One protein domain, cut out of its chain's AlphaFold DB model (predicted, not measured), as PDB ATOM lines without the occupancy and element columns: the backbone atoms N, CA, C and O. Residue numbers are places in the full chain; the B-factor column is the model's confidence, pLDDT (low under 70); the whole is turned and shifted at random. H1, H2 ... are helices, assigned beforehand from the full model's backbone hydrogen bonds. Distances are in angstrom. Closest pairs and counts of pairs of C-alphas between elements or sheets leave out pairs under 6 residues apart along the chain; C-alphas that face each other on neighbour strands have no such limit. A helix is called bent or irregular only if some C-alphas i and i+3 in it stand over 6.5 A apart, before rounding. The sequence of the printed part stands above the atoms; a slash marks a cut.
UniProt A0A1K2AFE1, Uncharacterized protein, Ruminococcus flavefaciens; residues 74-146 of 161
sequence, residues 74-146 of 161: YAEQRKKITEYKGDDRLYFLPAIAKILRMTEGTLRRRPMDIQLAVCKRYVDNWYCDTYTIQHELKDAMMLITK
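This is residues 74 to 146 of the 161 residues of an uncharacterized protein of Ruminococcus flavefaciens (UniProt A0A1K2AFE1). Two antiparallel helices, H4 and H5, lie side by side as a hairpin, and H2 crosses H4 on one side. Short H3 packs on H2, and H1 extends the body at one end. The printed part has 73 residues with five named helices, H1 to H5 in chain order, and no named strand: all helix, compact, radius of gyration of the C-alphas 11.4 A, spans 36 by 24 by 19 A.

H4, residues 112 to 125, measures 20.0 A from C-alpha 112 at (30.033, -12.316, 38.361). H5, residues 130 to 142, measures 18.6 A and ends at (37.189, -5.560, 28.352). H2 is residues 89 to 99, 15.7 A, H3 104 to 108, 6.1 A, and H1 74 to 84, 15.3 A.

H4 and H5 touch in a helical hairpin at a shallow tilt of 24 degrees, opposite ways; their closest C-alphas, Val 118 and Leu 137, are 5.5 A apart. The hub H2 touches H4, about perpendicular at 77 degrees, closest at C-alphas 89 and 119, 5.7 A. H2 touches H3, closest at C-alphas 97 and 104, 5.2 A. H1 is close to but not clearly touching H4, with C-alphas 81 and 123 6.3 A apart. Every O i to N i+4 pair is within hydrogen-bond range in H1, H3, H4 and H5, but 4 of 7 in H2, which is irregular: C-alphas 91 and 94 are 7.5 A apart.

The farthest C-alphas, Ala 75 and Lys 146, are 37.8 A apart. The printed part has no cut, and the four links are tight. Residues 143 to 146 have pLDDT under 70.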
ATOM      1  N   TYR A  74      29.133  15.636  48.127       95.94
ATOM      2  CA  TYR A  74      29.662  14.288  47.988       95.94
ATOM      3  C   TYR A  74      29.733  13.513  49.313       95.94
ATOM      4  O   TYR A  74      30.207  12.375  49.324       95.94
ATOM      5  N   ALA A  75      29.285  14.088  50.435       95.50
ATOM      6  CA  ALA A  75      29.433  13.474  51.757       95.50
ATOM      7  C   ALA A  75      28.730  12.112  51.860       95.50
ATOM      8  O   ALA A  75      29.310  11.144  52.359       95.50
ATOM      9  N   GLU A  76      27.512  12.010  51.328       96.19
ATOM     10  CA  GLU A  76      26.742  10.763  51.347       96.19
ATOM     11  C   GLU A  76      27.387   9.687  50.460       96.19
ATOM     12  O   GLU A  76      27.455   8.512  50.820       96.19
ATOM     13  N   GLN A  77      27.929  10.079  49.309       95.75
ATOM     14  CA  GLN A  77      28.644   9.187  48.403       95.75
ATOM     15  C   GLN A  77      29.953   8.705  49.042       95.75
ATOM     16  O   GLN A  77      30.219   7.506  49.007       95.75
ATOM     17  N   ARG A  78      30.729   9.584  49.699       95.88
ATOM     18  CA  ARG A  78      31.935   9.200  50.461       95.88
ATOM     19  C   ARG A  78      31.619   8.180  51.552       95.88
ATOM     20  O   ARG A  78      32.357   7.202  51.724       95.88
ATOM     21  N   LYS A  79      30.513   8.383  52.275       95.75
ATOM     22  CA  LYS A  79      30.038   7.443  53.295       95.75
ATOM     23  C   LYS A  79      29.733   6.081  52.676       95.75
ATOM     24  O   LYS A  79      30.272   5.081  53.141       95.75
ATOM     25  N   LYS A  80      28.970   6.046  51.580       95.81
ATOM     26  CA  LYS A  80      28.655   4.806  50.854       95.81
ATOM     27  C   LYS A  80      29.905   4.098  50.344       95.81
ATOM     28  O   LYS A  80      30.026   2.895  50.521       95.81
ATOM     29  N   ILE A  81      30.856   4.823  49.753       95.75
ATOM     30  CA  ILE A  81      32.143   4.252  49.324       95.75
ATOM     31  C   ILE A  81      32.857   3.597  50.506       95.75
ATOM     32  O   ILE A  81      33.349   2.484  50.380       95.75
ATOM     33  N   THR A  82      32.858   4.235  51.675       93.44
ATOM     34  CA  THR A  82      33.489   3.679  52.879       93.44
ATOM     35  C   THR A  82      32.757   2.449  53.423       93.44
ATOM     36  O   THR A  82      33.420   1.511  53.862       93.44
ATOM     37  N   GLU A  83      31.425   2.445  53.384       95.06
ATOM     38  CA  GLU A  83      30.562   1.361  53.873       95.06
ATOM     39  C   GLU A  83      30.627   0.120  52.967       95.06
ATOM     40  O   GLU A  83      30.790  -0.993  53.455       95.06
ATOM     41  N   TYR A  84      30.600   0.316  51.646       93.44
ATOM     42  CA  TYR A  84      30.472  -0.758  50.652       93.44
ATOM     43  C   TYR A  84      31.774  -1.070  49.889       93.44
ATOM     44  O   TYR A  84      31.737  -1.770  48.879       93.44
ATOM     45  N   LYS A  85      32.948  -0.582  50.326       88.00
ATOM     46  CA  LYS A  85      34.241  -0.877  49.657       88.00
ATOM     47  C   LYS A  85      34.699  -2.338  49.748       88.00
ATOM     48  O   LYS A  85      35.609  -2.723  49.016       88.00
ATOM     49  N   GLY A  86      34.134  -3.114  50.674       87.69
ATOM     50  CA  GLY A  86      34.490  -4.513  50.920       87.69
ATOM     51  C   GLY A  86      33.687  -5.494  50.063       87.69
ATOM     52  O   GLY A  86      33.572  -5.347  48.843       87.69
ATOM     53  N   ASP A  87      33.123  -6.505  50.716       82.62
ATOM     54  CA  ASP A  87      32.423  -7.605  50.043       82.62
ATOM     55  C   ASP A  87      31.105  -7.163  49.382       82.62
ATOM     56  O   ASP A  87      30.732  -7.683  48.330       82.62
ATOM     57  N   ASP A  88      30.469  -6.111  49.902       90.19
ATOM     58  CA  ASP A  88      29.170  -5.612  49.429       90.19
ATOM     59  C   ASP A  88      29.258  -4.616  48.254       90.19
ATOM     60  O   ASP A  88      28.290  -3.930  47.914       90.19
ATOM     61  N   ARG A  89      30.402  -4.550  47.563       90.06
ATOM     62  CA  ARG A  89      30.659  -3.617  46.444       90.06
ATOM     63  C   ARG A  89      29.682  -3.720  45.265       90.06
ATOM     64  O   ARG A  89      29.586  -2.788  44.465       90.06
ATOM     65  N   LEU A  90      28.919  -4.812  45.153       95.88
ATOM     66  CA  LEU A  90      27.829  -4.944  44.171       95.88
ATOM     67  C   LEU A  90      26.707  -3.915  44.377       95.88
ATOM     68  O   LEU A  90      25.937  -3.659  43.449       95.88
ATOM     69  N   TYR A  91      26.655  -3.268  45.545       96.75
ATOM     70  CA  TYR A  91      25.831  -2.089  45.799       96.75
ATOM     71  C   TYR A  91      25.980  -1.012  44.708       96.75
ATOM     72  O   TYR A  91      25.008  -0.346  44.356       96.75
ATOM     73  N   PHE A  92      27.172  -0.867  44.117       97.69
ATOM     74  CA  PHE A  92      27.463   0.188  43.142       97.69
ATOM     75  C   PHE A  92      27.044  -0.110  41.700       97.69
ATOM     76  O   PHE A  92      27.162   0.773  40.851       97.69
ATOM     77  N   LEU A  93      26.512  -1.300  41.398       97.44
ATOM     78  CA  LEU A  93      26.087  -1.659  40.036       97.44
ATOM     79  C   LEU A  93      25.150  -0.627  39.371       97.44
ATOM     80  O   LEU A  93      25.389  -0.308  38.202       97.44
ATOM     81  N   PRO A  94      24.144  -0.041  40.057       97.81
ATOM     82  CA  PRO A  94      23.288   0.976  39.445       97.81
ATOM     83  C   PRO A  94      24.063   2.245  39.048       97.81
ATOM     84  O   PRO A  94      23.867   2.788  37.959       97.81
ATOM     85  N   ALA A  95      24.979   2.707  39.907       97.44
ATOM     86  CA  ALA A  95      25.798   3.893  39.646       97.44
ATOM     87  C   ALA A  95      26.779   3.652  38.487       97.44
ATOM     88  O   ALA A  95      26.890   4.472  37.575       97.44
ATOM     89  N   ILE A  96      27.426   2.487  38.481       97.81
ATOM     90  CA  ILE A  96      28.363   2.066  37.435       97.81
ATOM     91  C   ILE A  96      27.656   1.954  36.085       97.81
ATOM     92  O   ILE A  96      28.167   2.452  35.083       97.81
ATOM     93  N   ALA A  97      26.459   1.362  36.045       97.75
ATOM     94  CA  ALA A  97      25.677   1.253  34.818       97.75
ATOM     95  C   ALA A  97      25.371   2.635  34.214       97.75
ATOM     96  O   ALA A  97      25.540   2.830  33.008       97.75
ATOM     97  N   LYS A  98      25.022   3.621  35.056       97.56
ATOM     98  CA  LYS A  98      24.815   5.013  34.627       97.56
ATOM     99  C   LYS A  98      26.088   5.624  34.028       97.56
ATOM    100  O   LYS A  98      26.016   6.208  32.949       97.56
ATOM    101  N   ILE A  99      27.245   5.455  34.675       97.12
ATOM    102  CA  ILE A  99      28.539   5.969  34.180       97.12
ATOM    103  C   ILE A  99      28.914   5.318  32.845       97.12
ATOM    104  O   ILE A  99      29.330   5.999  31.905       97.12
ATOM    105  N   LEU A 100      28.703   4.008  32.726       95.88
ATOM    106  CA  LEU A 100      28.938   3.243  31.502       95.88
ATOM    107  C   LEU A 100      27.863   3.453  30.422       95.88
ATOM    108  O   LEU A 100      27.973   2.873  29.343       95.88
ATOM    109  N   ARG A 101      26.844   4.282  30.688       95.38
ATOM    110  CA  ARG A 101      25.723   4.568  29.779       95.38
ATOM    111  C   ARG A 101      25.000   3.298  29.311       95.38
ATOM    112  O   ARG A 101      24.654   3.160  28.140       95.38
ATOM    113  N   MET A 102      24.757   2.371  30.237       95.56
ATOM    114  CA  MET A 102      23.976   1.155  30.005       95.56
ATOM    115  C   MET A 102      22.946   0.927  31.115       95.56
ATOM    116  O   MET A 102      22.942   1.609  32.136       95.56
ATOM    117  N   THR A 103      22.052  -0.044  30.923       97.38
ATOM    118  CA  THR A 103      21.086  -0.402  31.970       97.38
ATOM    119  C   THR A 103      21.743  -1.251  33.057       97.38
ATOM    120  O   THR A 103      22.631  -2.057  32.773       97.38
ATOM    121  N   GLU A 104      21.261  -1.136  34.296       97.31
ATOM    122  CA  GLU A 104      21.685  -2.015  35.394       97.31
ATOM    123  C   GLU A 104      21.460  -3.493  35.044       97.31
ATOM    124  O   GLU A 104      22.326  -4.329  35.287       97.31
ATOM    125  N   GLY A 105      20.337  -3.817  34.391       97.38
ATOM    126  CA  GLY A 105      20.050  -5.175  33.928       97.38
ATOM    127  C   GLY A 105      21.089  -5.701  32.932       97.38
ATOM    128  O   GLY A 105      21.471  -6.865  33.006       97.38
ATOM    129  N   THR A 106      21.596  -4.852  32.032       96.00
ATOM    130  CA  THR A 106      22.690  -5.209  31.111       96.00
ATOM    131  C   THR A 106      23.970  -5.534  31.876       96.00
ATOM    132  O   THR A 106      24.640  -6.511  31.546       96.00
ATOM    133  N   LEU A 107      24.297  -4.748  32.905       95.81
ATOM    134  CA  LEU A 107      25.489  -4.971  33.719       95.81
ATOM    135  C   LEU A 107      25.362  -6.234  34.586       95.81
ATOM    136  O   LEU A 107      26.288  -7.038  34.631       95.81
ATOM    137  N   ARG A 108      24.190  -6.475  35.185       96.56
ATOM    138  CA  ARG A 108      23.900  -7.672  35.999       96.56
ATOM    139  C   ARG A 108      23.902  -8.986  35.221       96.56
ATOM    140  O   ARG A 108      24.046 -10.043  35.823       96.56
ATOM    141  N   ARG A 109      23.725  -8.943  33.899       95.81
ATOM    142  CA  ARG A 109      23.838 -10.129  33.032       95.81
ATOM    143  C   ARG A 109      25.284 -10.495  32.704       95.81
ATOM    144  O   ARG A 109      25.508 -11.518  32.061       95.81
ATOM    145  N   ARG A 110      26.261  -9.668  33.083       93.81
ATOM    146  CA  ARG A 110      27.673 -10.022  32.925       93.81
ATOM    147  C   ARG A 110      28.055 -11.124  33.918       93.81
ATOM    148  O   ARG A 110      27.453 -11.200  34.987       93.81
ATOM    149  N   PRO A 111      29.056 -11.955  33.590       94.12
ATOM    150  CA  PRO A 111      29.709 -12.832  34.556       94.12
ATOM    151  C   PRO A 111      30.028 -12.131  35.892       94.12
ATOM    152  O   PRO A 111      30.296 -10.926  35.931       94.12
ATOM    153  N   MET A 112      29.925 -12.868  37.001       93.62
ATOM    154  CA  MET A 112      30.033 -12.316  38.361       93.62
ATOM    155  C   MET A 112      31.406 -11.685  38.633       93.62
ATOM    156  O   MET A 112      31.502 -10.650  39.282       93.62
ATOM    157  N   ASP A 113      32.465 -12.282  38.101       92.19
ATOM    158  CA  ASP A 113      33.828 -11.752  38.108       92.19
ATOM    159  C   ASP A 113      33.927 -10.385  37.413       92.19
ATOM    160  O   ASP A 113      34.533  -9.475  37.976       92.19
ATOM    161  N   ILE A 114      33.262 -10.190  36.266       93.44
ATOM    162  CA  ILE A 114      33.170  -8.883  35.593       93.44
ATOM    163  C   ILE A 114      32.448  -7.873  36.482       93.44
ATOM    164  O   ILE A 114      32.944  -6.763  36.666       93.44
ATOM    165  N   GLN A 115      31.304  -8.250  37.062       95.50
ATOM    166  CA  GLN A 115      30.551  -7.372  37.967       95.50
ATOM    167  C   GLN A 115      31.408  -6.938  39.163       95.50
ATOM    168  O   GLN A 115      31.485  -5.756  39.494       95.50
ATOM    169  N   LEU A 116      32.115  -7.882  39.782       94.62
ATOM    170  CA  LEU A 116      33.016  -7.609  40.894       94.62
ATOM    171  C   LEU A 116      34.208  -6.743  40.461       94.62
ATOM    172  O   LEU A 116      34.575  -5.821  41.195       94.62
ATOM    173  N   ALA A 117      34.798  -6.996  39.291       95.00
ATOM    174  CA  ALA A 117      35.927  -6.233  38.764       95.00
ATOM    175  C   ALA A 117      35.565  -4.761  38.532       95.00
ATOM    176  O   ALA A 117      36.279  -3.881  39.017       95.00
ATOM    177  N   VAL A 118      34.431  -4.479  37.876       96.38
ATOM    178  CA  VAL A 118      33.978  -3.092  37.673       96.38
ATOM    179  C   VAL A 118      33.621  -2.414  38.994       96.38
ATOM    180  O   VAL A 118      33.974  -1.257  39.195       96.38
ATOM    181  N   CYS A 119      32.997  -3.130  39.936       96.81
ATOM    182  CA  CYS A 119      32.699  -2.591  41.262       96.81
ATOM    183  C   CYS A 119      33.970  -2.243  42.037       96.81
ATOM    184  O   CYS A 119      34.030  -1.189  42.666       96.81
ATOM    185  N   LYS A 120      35.004  -3.088  41.957       95.25
ATOM    186  CA  LYS A 120      36.300  -2.796  42.575       95.25
ATOM    187  C   LYS A 120      36.917  -1.538  41.970       95.25
ATOM    188  O   LYS A 120      37.285  -0.630  42.701       95.25
ATOM    189  N   ARG A 121      36.969  -1.469  40.637       96.12
ATOM    190  CA  ARG A 121      37.548  -0.338  39.897       96.12
ATOM    191  C   ARG A 121      36.812   0.967  40.166       96.12
ATOM    192  O   ARG A 121      37.460   1.999  40.290       96.12
ATOM    193  N   TYR A 122      35.489   0.916  40.304       97.56
ATOM    194  CA  TYR A 122      34.689   2.071  40.699       97.56
ATOM    195  C   TYR A 122      35.091   2.595  42.079       97.56
ATOM    196  O   TYR A 122      35.326   3.787  42.229       97.56
ATOM    197  N   VAL A 123      35.179   1.709  43.075       96.69
ATOM    198  CA  VAL A 123      35.538   2.079  44.452       96.69
ATOM    199  C   VAL A 123      36.967   2.612  44.527       96.69
ATOM    200  O   VAL A 123      37.183   3.664  45.123       96.69
ATOM    201  N   ASP A 124      37.922   1.918  43.900       95.44
ATOM    202  CA  ASP A 124      39.341   2.292  43.918       95.44
ATOM    203  C   ASP A 124      39.572   3.683  43.301       95.44
ATOM    204  O   ASP A 124      40.389   4.452  43.802       95.44
ATOM    205  N   ASN A 125      38.829   4.022  42.241       97.00
ATOM    206  CA  ASN A 125      39.013   5.261  41.483       97.00
ATOM    207  C   ASN A 125      37.964   6.336  41.791       97.00
ATOM    208  O   ASN A 125      37.955   7.368  41.128       97.00
ATOM    209  N   TRP A 126      37.074   6.139  42.770       97.62
ATOM    210  CA  TRP A 126      35.916   7.022  42.974       97.62
ATOM    211  C   TRP A 126      36.285   8.504  43.154       97.62
ATOM    212  O   TRP A 126      35.532   9.381  42.725       97.62
ATOM    213  N   TYR A 127      37.441   8.770  43.766       97.38
ATOM    214  CA  TYR A 127      37.968  10.115  44.011       97.38
ATOM    215  C   TYR A 127      38.590  10.792  42.776       97.38
ATOM    216  O   TYR A 127      38.864  11.986  42.836       97.38
ATOM    217  N   CYS A 128      38.799  10.064  41.676       98.38
ATOM    218  CA  CYS A 128      39.235  10.627  40.395       98.38
ATOM    219  C   CYS A 128      38.077  11.365  39.710       98.38
ATOM    220  O   CYS A 128      36.925  11.257  40.130       98.38
ATOM    221  N   ASP A 129      38.347  12.090  38.634       98.12
ATOM    222  CA  ASP A 129      37.296  12.702  37.817       98.12
ATOM    223  C   ASP A 129      36.428  11.655  37.080       98.12
ATOM    224  O   ASP A 129      36.793  10.484  36.912       98.12
ATOM    225  N   THR A 130      35.251  12.080  36.623       96.75
ATOM    226  CA  THR A 130      34.272  11.206  35.965       96.75
ATOM    227  C   THR A 130      34.798  10.569  34.674       96.75
ATOM    228  O   THR A 130      34.430   9.425  34.378       96.75
ATOM    229  N   TYR A 131      35.642  11.262  33.903       96.50
ATOM    230  CA  TYR A 131      36.217  10.704  32.677       96.50
ATOM    231  C   TYR A 131      37.154   9.540  33.007       96.50
ATOM    232  O   TYR A 131      36.986   8.450  32.448       96.50
ATOM    233  N   THR A 132      38.047   9.727  33.978       97.81
ATOM    234  CA  THR A 132      38.966   8.682  34.456       97.81
ATOM    235  C   THR A 132      38.209   7.469  34.988       97.81
ATOM    236  O   THR A 132      38.466   6.341  34.567       97.81
ATOM    237  N   ILE A 133      37.184   7.683  35.821       98.06
ATOM    238  CA  ILE A 133      36.338   6.587  36.320       98.06
ATOM    239  C   ILE A 133      35.689   5.834  35.154       98.06
ATOM    240  O   ILE A 133      35.690   4.605  35.126       98.06
ATOM    241  N   GLN A 134      35.126   6.541  34.172       97.44
ATOM    242  CA  GLN A 134      34.488   5.884  33.035       97.44
ATOM    243  C   GLN A 134      35.488   5.056  32.213       97.44
ATOM    244  O   GLN A 134      35.127   3.969  31.753       97.44
ATOM    245  N   HIS A 135      36.702   5.564  32.004       96.06
ATOM    246  CA  HIS A 135      37.758   4.861  31.280       96.06
ATOM    247  C   HIS A 135      38.147   3.558  31.991       96.06
ATOM    248  O   HIS A 135      38.009   2.483  31.409       96.06
ATOM    249  N   GLU A 136      38.462   3.636  33.284       96.38
ATOM    250  CA  GLU A 136      38.814   2.486  34.126       96.38
ATOM    251  C   GLU A 136      37.725   1.403  34.150       96.38
ATOM    252  O   GLU A 136      38.000   0.199  34.124       96.38
ATOM    253  N   LEU A 137      36.454   1.813  34.165       96.81
ATOM    254  CA  LEU A 137      35.328   0.882  34.124       96.81
ATOM    255  C   LEU A 137      35.179   0.196  32.764       96.81
ATOM    256  O   LEU A 137      34.822  -0.984  32.714       96.81
ATOM    257  N   LYS A 138      35.428   0.907  31.658       94.75
ATOM    258  CA  LYS A 138      35.409   0.312  30.312       94.75
ATOM    259  C   LYS A 138      36.527  -0.712  30.160       94.75
ATOM    260  O   LYS A 138      36.267  -1.806  29.664       94.75
ATOM    261  N   ASP A 139      37.716  -0.404  30.657       93.12
ATOM    262  CA  ASP A 139      38.855  -1.316  30.614       93.12
ATOM    263  C   ASP A 139      38.582  -2.585  31.428       93.12
ATOM    264  O   ASP A 139      38.770  -3.701  30.940       93.12
ATOM    265  N   ALA A 140      38.015  -2.445  32.628       92.69
ATOM    266  CA  ALA A 140      37.603  -3.579  33.454       92.69
ATOM    267  C   ALA A 140      36.556  -4.482  32.776       92.69
ATOM    268  O   ALA A 140      36.595  -5.702  32.935       92.69
ATOM    269  N   MET A 141      35.650  -3.902  31.980       89.25
ATOM    270  CA  MET A 141      34.689  -4.663  31.174       89.25
ATOM    271  C   MET A 141      35.356  -5.444  30.028       89.25
ATOM    272  O   MET A 141      34.844  -6.495  29.638       89.25
ATOM    273  N   MET A 142      36.472  -4.947  29.480       84.62
ATOM    274  CA  MET A 142      37.189  -5.560  28.352       84.62
ATOM    275  C   MET A 142      38.247  -6.590  28.778       84.62
ATOM    276  O   MET A 142      38.529  -7.533  28.042       84.62
ATOM    277  N   LEU A 143      38.833  -6.459  29.972       64.88
ATOM    278  CA  LEU A 143      39.932  -7.325  30.424       64.88
ATOM    279  C   LEU A 143      39.539  -8.802  30.612       64.88
ATOM    280  O   LEU A 143      40.410  -9.664  30.560       64.88
ATOM    281  N   ILE A 144      38.246  -9.107  30.749       58.28
ATOM    282  CA  ILE A 144      37.727 -10.484  30.892       58.28
ATOM    283  C   ILE A 144      37.189 -11.031  29.548       58.28
ATOM    284  O   ILE A 144      36.704 -12.153  29.462       58.28
ATOM    285  N   THR A 145      37.301 -10.262  28.455       49.72
ATOM    286  CA  THR A 145      36.915 -10.715  27.101       49.72
ATOM    287  C   THR A 145      38.080 -11.182  26.235       49.72
ATOM    288  O   THR A 145      37.831 -11.581  25.099       49.72
ATOM    289  N   LYS A 146      39.330 -11.194  26.727       45.41
ATOM    290  CA  LYS A 146      40.400 -11.905  26.010       45.41
ATOM    291  C   LYS A 146      40.051 -13.396  26.024       45.41
ATOM    292  O   LYS A 146      40.013 -13.965  27.114       45.41
TER     293      LYS A 146